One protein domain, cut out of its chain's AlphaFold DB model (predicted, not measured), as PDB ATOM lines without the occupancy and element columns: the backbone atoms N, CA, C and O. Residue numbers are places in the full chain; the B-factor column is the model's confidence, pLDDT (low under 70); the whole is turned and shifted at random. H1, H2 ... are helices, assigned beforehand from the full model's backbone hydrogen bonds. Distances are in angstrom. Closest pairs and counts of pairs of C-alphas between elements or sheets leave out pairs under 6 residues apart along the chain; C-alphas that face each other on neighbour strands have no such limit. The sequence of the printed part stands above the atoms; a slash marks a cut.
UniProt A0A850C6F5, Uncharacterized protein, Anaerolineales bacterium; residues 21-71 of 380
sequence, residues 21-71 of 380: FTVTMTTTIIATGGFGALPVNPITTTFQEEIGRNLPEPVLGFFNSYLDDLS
ATOM      1  N   PHE A  21     160.190 169.984 131.860       79.88
ATOM      2  CA  PHE A  21     159.701 171.151 132.589       79.88
ATOM      3  C   PHE A  21     158.172 171.238 132.578       79.88
ATOM      4  O   PHE A  21     157.574 171.346 133.645       79.88
ATOM      5  N   THR A  22     157.537 171.121 131.406       74.56
ATOM      6  CA  THR A  22     156.074 171.179 131.272       74.56
ATOM      7  C   THR A  22     155.399 170.080 132.087       74.56
ATOM      8  O   THR A  22     154.532 170.387 132.893       74.56
ATOM      9  N   VAL A  23     155.845 168.824 131.966       79.25
ATOM     10  CA  VAL A  23     155.256 167.698 132.714       79.25
ATOM     11  C   VAL A  23     155.387 167.905 134.222       79.25
ATOM     12  O   VAL A  23     154.427 167.674 134.959       79.25
ATOM     13  N   THR A  24     156.545 168.384 134.687       77.25
ATOM     14  CA  THR A  24     156.759 168.632 136.119       77.25
ATOM     15  C   THR A  24     155.872 169.778 136.609       77.25
ATOM     16  O   THR A  24     155.232 169.638 137.644       77.25
ATOM     17  N   MET A  25     155.745 170.869 135.842       78.31
ATOM     18  CA  MET A  25     154.869 171.994 136.190       78.31
ATOM     19  C   MET A  25     153.395 171.600 136.247       78.31
ATOM     20  O   MET A  25     152.733 171.873 137.243       78.31
ATOM     21  N   THR A  26     152.880 170.915 135.223       75.25
ATOM     22  CA  THR A  26     151.476 170.479 135.199       75.25
ATOM     23  C   THR A  26     151.168 169.559 136.380       75.25
ATOM     24  O   THR A  26     150.139 169.711 137.031       75.25
ATOM     25  N   THR A  27     152.097 168.661 136.716       77.94
ATOM     26  CA  THR A  27     151.961 167.764 137.871       77.94
ATOM     27  C   THR A  27     151.946 168.541 139.190       77.94
ATOM     28  O   THR A  27     151.094 168.283 140.037       77.94
ATOM     29  N   THR A  28     152.822 169.537 139.351       72.19
ATOM     30  CA  THR A  28     152.853 170.406 140.538       72.19
ATOM     31  C   THR A  28     151.580 171.246 140.676       72.19
ATOM     32  O   THR A  28     151.075 171.397 141.782       72.19
ATOM     33  N   ILE A  29     151.013 171.751 139.577       74.19
ATOM     34  CA  ILE A  29     149.766 172.540 139.598       74.19
ATOM     35  C   ILE A  29     148.573 171.676 140.024       74.19
ATOM     36  O   ILE A  29     147.734 172.107 140.817       74.19
ATOM     37  N   ILE A  30     148.503 170.433 139.538       72.94
ATOM     38  CA  ILE A  30     147.478 169.471 139.962       72.94
ATOM     39  C   ILE A  30     147.657 169.138 141.453       72.94
ATOM     40  O   ILE A  30     146.685 169.132 142.209       72.94
ATOM     41  N   ALA A  31     148.900 168.926 141.890       67.06
ATOM     42  CA  ALA A  31     149.247 168.625 143.277       67.06
ATOM     43  C   ALA A  31     148.861 169.728 144.268       67.06
ATOM     44  O   ALA A  31     148.450 169.441 145.390       67.06
ATOM     45  N   THR A  32     148.994 170.992 143.868       69.44
ATOM     46  CA  THR A  32     148.642 172.156 144.694       69.44
ATOM     47  C   THR A  32     147.167 172.545 144.582       69.44
ATOM     48  O   THR A  32     146.771 173.617 145.037       69.44
ATOM     49  N   GLY A  33     146.332 171.664 144.017       66.38
ATOM     50  CA  GLY A  33     144.888 171.859 143.959       66.38
ATOM     51  C   GLY A  33     144.468 172.959 142.986       66.38
ATOM     52  O   GLY A  33     143.499 173.664 143.259       66.38
ATOM     53  N   GLY A  34     145.199 173.135 141.880       69.38
ATOM     54  CA  GLY A  34     144.866 174.124 140.854       69.38
ATOM     55  C   GLY A  34     144.940 175.550 141.393       69.38
ATOM     56  O   GLY A  34     143.955 176.281 141.345       69.38
ATOM     57  N   PHE A  35     146.096 175.927 141.942       67.12
ATOM     58  CA  PHE A  35     146.360 177.269 142.471       67.12
ATOM     59  C   PHE A  35     145.469 177.689 143.655       67.12
ATOM     60  O   PHE A  35     145.078 178.847 143.774       67.12
ATOM     61  N   GLY A  36     145.134 176.753 144.547       59.38
ATOM     62  CA  GLY A  36     144.323 177.054 145.735       59.38
ATOM     63  C   GLY A  36     142.829 177.273 145.459       59.38
ATOM     64  O   GLY A  36     142.096 177.640 146.374       59.38
ATOM     65  N   ALA A  37     142.361 177.020 144.230       62.41
ATOM     66  CA  ALA A  37     140.937 177.042 143.898       62.41
ATOM     67  C   ALA A  37     140.179 175.841 144.491       62.41
ATOM     68  O   ALA A  37     138.972 175.918 144.726       62.41
ATOM     69  N   LEU A  38     140.877 174.730 144.748       67.50
ATOM     70  CA  LEU A  38     140.290 173.557 145.385       67.50
ATOM     71  C   LEU A  38     140.494 173.599 146.909       67.50
ATOM     72  O   LEU A  38     141.600 173.888 147.373       67.50
ATOM     73  N   PRO A  39     139.459 173.279 147.711       69.94
ATOM     74  CA  PRO A  39     139.610 173.141 149.154       69.94
ATOM     75  C   PRO A  39     140.628 172.041 149.471       69.94
ATOM     76  O   PRO A  39     140.692 171.032 148.764       69.94
ATOM     77  N   VAL A  40     141.399 172.232 150.550       75.88
ATOM     78  CA  VAL A  40     142.414 171.275 151.013       75.88
ATOM     79  C   VAL A  40     141.781 169.892 151.115       75.88
ATOM     80  O   VAL A  40     140.897 169.658 151.941       75.88
ATOM     81  N   ASN A  41     142.213 168.985 150.245       77.38
ATOM     82  CA  ASN A  41     141.728 167.617 150.210       77.38
ATOM     83  C   ASN A  41     142.883 166.663 150.567       77.38
ATOM     84  O   ASN A  41     144.049 166.979 150.311       77.38
ATOM     85  N   PRO A  42     142.592 165.488 151.149       78.00
ATOM     86  CA  PRO A  42     143.631 164.560 151.592       78.00
ATOM     87  C   PRO A  42     144.553 164.087 150.455       78.00
ATOM     88  O   PRO A  42     145.706 163.753 150.706       78.00
ATOM     89  N   ILE A  43     144.081 164.107 149.201       74.94
ATOM     90  CA  ILE A  43     144.866 163.703 148.025       74.94
ATOM     91  C   ILE A  43     145.984 164.719 147.752       74.94
ATOM     92  O   ILE A  43     147.132 164.329 147.556       74.94
ATOM     93  N   THR A  44     145.667 166.016 147.788       77.50
ATOM     94  CA  THR A  44     146.635 167.101 147.568       77.50
ATOM     95  C   THR A  44     147.717 167.114 148.642       77.50
ATOM     96  O   THR A  44     148.892 167.222 148.305       77.50
ATOM     97  N   THR A  45     147.369 166.893 149.915       81.31
ATOM     98  CA  THR A  45     148.369 166.802 150.993       81.31
ATOM     99  C   THR A  45     149.278 165.588 150.842       81.31
ATOM    100  O   THR A  45     150.492 165.737 150.933       81.31
ATOM    101  N   THR A  46     148.735 164.401 150.535       82.50
ATOM    102  CA  THR A  46     149.564 163.205 150.299       82.50
ATOM    103  C   THR A  46     150.506 163.405 149.114       82.50
ATOM    104  O   THR A  46     151.670 163.020 149.172       82.50
ATOM    105  N   PHE A  47     150.038 164.049 148.047       81.25
ATOM    106  CA  PHE A  47     150.866 164.289 146.871       81.25
ATOM    107  C   PHE A  47     151.951 165.348 147.122       81.25
ATOM    108  O   PHE A  47     153.083 165.180 146.671       81.25
ATOM    109  N   GLN A  48     151.647 166.412 147.872       82.81
ATOM    110  CA  GLN A  48     152.642 167.404 148.299       82.81
ATOM    111  C   GLN A  48     153.730 166.783 149.179       82.81
ATOM    112  O   GLN A  48     154.910 167.074 148.980       82.81
ATOM    113  N   GLU A  49     153.359 165.900 150.110       85.19
ATOM    114  CA  GLU A  49     154.326 165.153 150.919       85.19
ATOM    115  C   GLU A  49     155.218 164.261 150.053       85.19
ATOM    116  O   GLU A  49     156.432 164.224 150.255       85.19
ATOM    117  N   GLU A  50     154.643 163.585 149.058       84.75
ATOM    118  CA  GLU A  50     155.399 162.697 148.180       84.75
ATOM    119  C   GLU A  50     156.358 163.476 147.268       84.75
ATOM    120  O   GLU A  50     157.520 163.097 147.123       84.75
ATOM    121  N   ILE A  51     155.937 164.621 146.716       83.81
ATOM    122  CA  ILE A  51     156.852 165.512 145.987       83.81
ATOM    123  C   ILE A  51     157.971 166.000 146.917       83.81
ATOM    124  O   ILE A  51     159.145 165.942 146.548       83.81
ATOM    125  N   GLY A  52     157.619 166.457 148.124       86.44
ATOM    126  CA  GLY A  52     158.571 166.968 149.111       86.44
ATOM    127  C   GLY A  52     159.606 165.927 149.550       86.44
ATOM    128  O   GLY A  52     160.748 166.287 149.823       86.44
ATOM    129  N   ARG A  53     159.236 164.637 149.568       86.44
ATOM    130  CA  ARG A  53     160.139 163.509 149.866       86.44
ATOM    131  C   ARG A  53     161.066 163.136 148.715       86.44
ATOM    132  O   ARG A  53     162.167 162.649 148.962       86.44
ATOM    133  N   ASN A  54     160.626 163.312 147.469       83.81
ATOM    134  CA  ASN A  54     161.351 162.807 146.302       83.81
ATOM    135  C   ASN A  54     162.166 163.882 145.562       83.81
ATOM    136  O   ASN A  54     163.042 163.538 144.763       83.81
ATOM    137  N   LEU A  55     161.919 165.174 145.808       85.31
ATOM    138  CA  LEU A  55     162.665 166.258 145.170       85.31
ATOM    139  C   LEU A  55     163.789 166.814 146.064       85.31
ATOM    140  O   LEU A  55     163.561 167.121 147.233       85.31
ATOM    141  N   PRO A  56     165.001 167.033 145.514       85.25
ATOM    142  CA  PRO A  56     166.068 167.730 146.225       85.25
ATOM    143  C   PRO A  56     165.666 169.161 146.607       85.25
ATOM    144  O   PRO A  56     165.030 169.860 145.819       85.25
ATOM    145  N   GLU A  57     166.143 169.644 147.755       86.88
ATOM    146  CA  GLU A  57     165.869 171.001 148.257       86.88
ATOM    147  C   GLU A  57     166.143 172.129 147.233       86.88
ATOM    148  O   GLU A  57     165.295 173.011 147.097       86.88
ATOM    149  N   PRO A  58     167.225 172.109 146.417       87.88
ATOM    150  CA  PRO A  58     167.436 173.139 145.393       87.88
ATOM    151  C   PRO A  58     166.362 173.148 144.297       87.88
ATOM    152  O   PRO A  58     166.056 174.197 143.736       87.88
ATOM    153  N   VAL A  59     165.800 171.976 143.984       85.06
ATOM    154  CA  VAL A  59     164.726 171.838 142.995       85.06
ATOM    155  C   VAL A  59     163.416 172.337 143.599       85.06
ATOM    156  O   VAL A  59     162.726 173.130 142.963       85.06
ATOM    157  N   LEU A  60     163.119 171.956 144.846       89.38
ATOM    158  CA  LEU A  60     161.967 172.477 145.589       89.38
ATOM    159  C   LEU A  60     162.017 174.000 145.733       89.38
ATOM    160  O   LEU A  60     160.993 174.648 145.560       89.38
ATOM    161  N   GLY A  61     163.194 174.588 145.967       90.31
ATOM    162  CA  GLY A  61     163.361 176.042 146.050       90.31
ATOM    163  C   GLY A  61     162.956 176.773 144.767       90.31
ATOM    164  O   GLY A  61     162.305 177.813 144.836       90.31
ATOM    165  N   PHE A  62     163.272 176.210 143.595       87.62
ATOM    166  CA  PHE A  62     162.837 176.770 142.314       87.62
ATOM    167  C   PHE A  62     161.306 176.750 142.171       87.62
ATOM    168  O   PHE A  62     160.712 177.763 141.805       87.62
ATOM    169  N   PHE A  63     160.659 175.625 142.495       85.12
ATOM    170  CA  PHE A  63     159.197 175.517 142.429       85.12
ATOM    171  C   PHE A  63     158.507 176.401 143.467       85.12
ATOM    172  O   PHE A  63     157.571 177.112 143.121       85.12
ATOM    173  N   ASN A  64     158.991 176.412 144.708       89.94
ATOM    174  CA  ASN A  64     158.421 177.225 145.778       89.94
ATOM    175  C   ASN A  64     158.543 178.723 145.492       89.94
ATOM    176  O   ASN A  64     157.603 179.442 145.793       89.94
ATOM    177  N   SER A  65     159.622 179.185 144.848       90.19
ATOM    178  CA  SER A  65     159.723 180.580 144.394       90.19
ATOM    179  C   SER A  65     158.628 180.938 143.388       90.19
ATOM    180  O   SER A  65     158.053 182.014 143.475       90.19
ATOM    181  N   TYR A  66     158.322 180.041 142.446       83.94
ATOM    182  CA  TYR A  66     157.256 180.264 141.467       83.94
ATOM    183  C   TYR A  66     155.858 180.182 142.100       83.94
ATOM    184  O   TYR A  66     154.969 180.950 141.746       83.94
ATOM    185  N   LEU A  67     155.653 179.260 143.044       84.50
ATOM    186  CA  LEU A  67     154.402 179.141 143.797       84.50
ATOM    187  C   LEU A  67     154.156 180.376 144.686       84.50
ATOM    188  O   LEU A  67     153.023 180.852 144.752       84.50
ATOM    189  N   ASP A  68     155.206 180.941 145.291       89.25
ATOM    190  CA  ASP A  68     155.134 182.206 146.038       89.25
ATOM    191  C   ASP A  68     154.709 183.373 145.133       89.25
ATOM    192  O   ASP A  68     153.816 184.136 145.503       89.25
ATOM    193  N   ASP A  69     155.276 183.480 143.923       85.19
ATOM    194  CA  ASP A  69     154.899 184.516 142.945       85.19
ATOM    195  C   ASP A  69     153.410 184.432 142.554       85.19
ATOM    196  O   ASP A  69     152.774 185.446 142.267       85.19
ATOM    197  N   LEU A  70     152.834 183.227 142.587       81.31
ATOM    198  CA  LEU A  70     151.415 182.979 142.328       81.31
ATOM    199  C   LEU A  70     150.531 183.070 143.580       81.31
ATOM    200  O   LEU A  70     149.318 182.905 143.475       81.31
ATOM    201  N   SER A  71     151.104 183.363 144.754       86.50
ATOM    202  CA  SER A  71     150.399 183.406 146.044       86.50
ATOM    203  C   SER A  71     149.686 182.095 146.406       86.50
ATOM    204  O   SER A  71     148.622 182.110 147.030       86.50
TER     205      SER A  71
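This is residues 21 to 71 of the 380 residues of an uncharacterized protein of Anaerolineales bacterium (UniProt A0A850C6F5). Three helices with few contacts between them: H2 and H3 make a V whose corner is the tight turn at residues 55 and 56, and H1 lies to one side of this V, its last residues meeting the first half of H2. The link of residues 32 to 41 passes along the open side of the V and joins H1 to H2, and residues 53 to 59, at the corner of the V, stick out. The printed part has 51 residues with three named helices, in the order H1, H2, H3, and no named strand, and its class is all helix. It is compact, with a radius of gyration of the C-alphas of 10.5 A, and spans 28 by 23 by 18 A.

H1, residues 21 to 31, and H2, residues 42 to 54, form a helical hairpin, two touching helices that follow each other and run opposite ways. Their lines stand at a steep tilt of 40 degrees. Their closest C-alphas are those of Ala 31 and Thr 44, 5.2 A apart, and H2 touches H1 with residues 44 to 48 alone. H3, residues 57 to 69, is close to H2 but not clearly touching it: the closest C-alphas, those of Gly 52 and Leu 60, are 7.4 A apart. H2 and H3 run opposite ways at a steep tilt of 43 degrees. H3 touches no helix, but H1 and H3 are near each other, with 5 pairs of C-alphas within 10 A and no pair within 8 A. In H1, H2 and H3 every O i to N i+4 pair is within hydrogen-bond range.

H1 begins at Phe 21, with its C-alpha at (159.701, 171.151, 132.589), and measures 15.2 A from first to last C-alpha. H2 begins at Pro 42, with its C-alpha at (143.631, 164.560, 151.592), and is 18.6 A long. H3 is 18.2 A long and ends at Asp 69, with its C-alpha at (154.899, 184.516, 142.945).

The two C-alphas farthest apart are those of Pro 39 and Pro 58, at 28.1 A, and the first and last printed C-alphas, those of Phe 21 and Ser 71, are 20.4 A apart. The printed part has no cut. The link from H1 to H2, 10 residues, is short, the link from H2 to H3, 2 residues, is tight, and no link is long. The mean pLDDT of the printed part is 79.5, and the nine residues under 70 are residues 31 to 39, of which 31 belongs to H1.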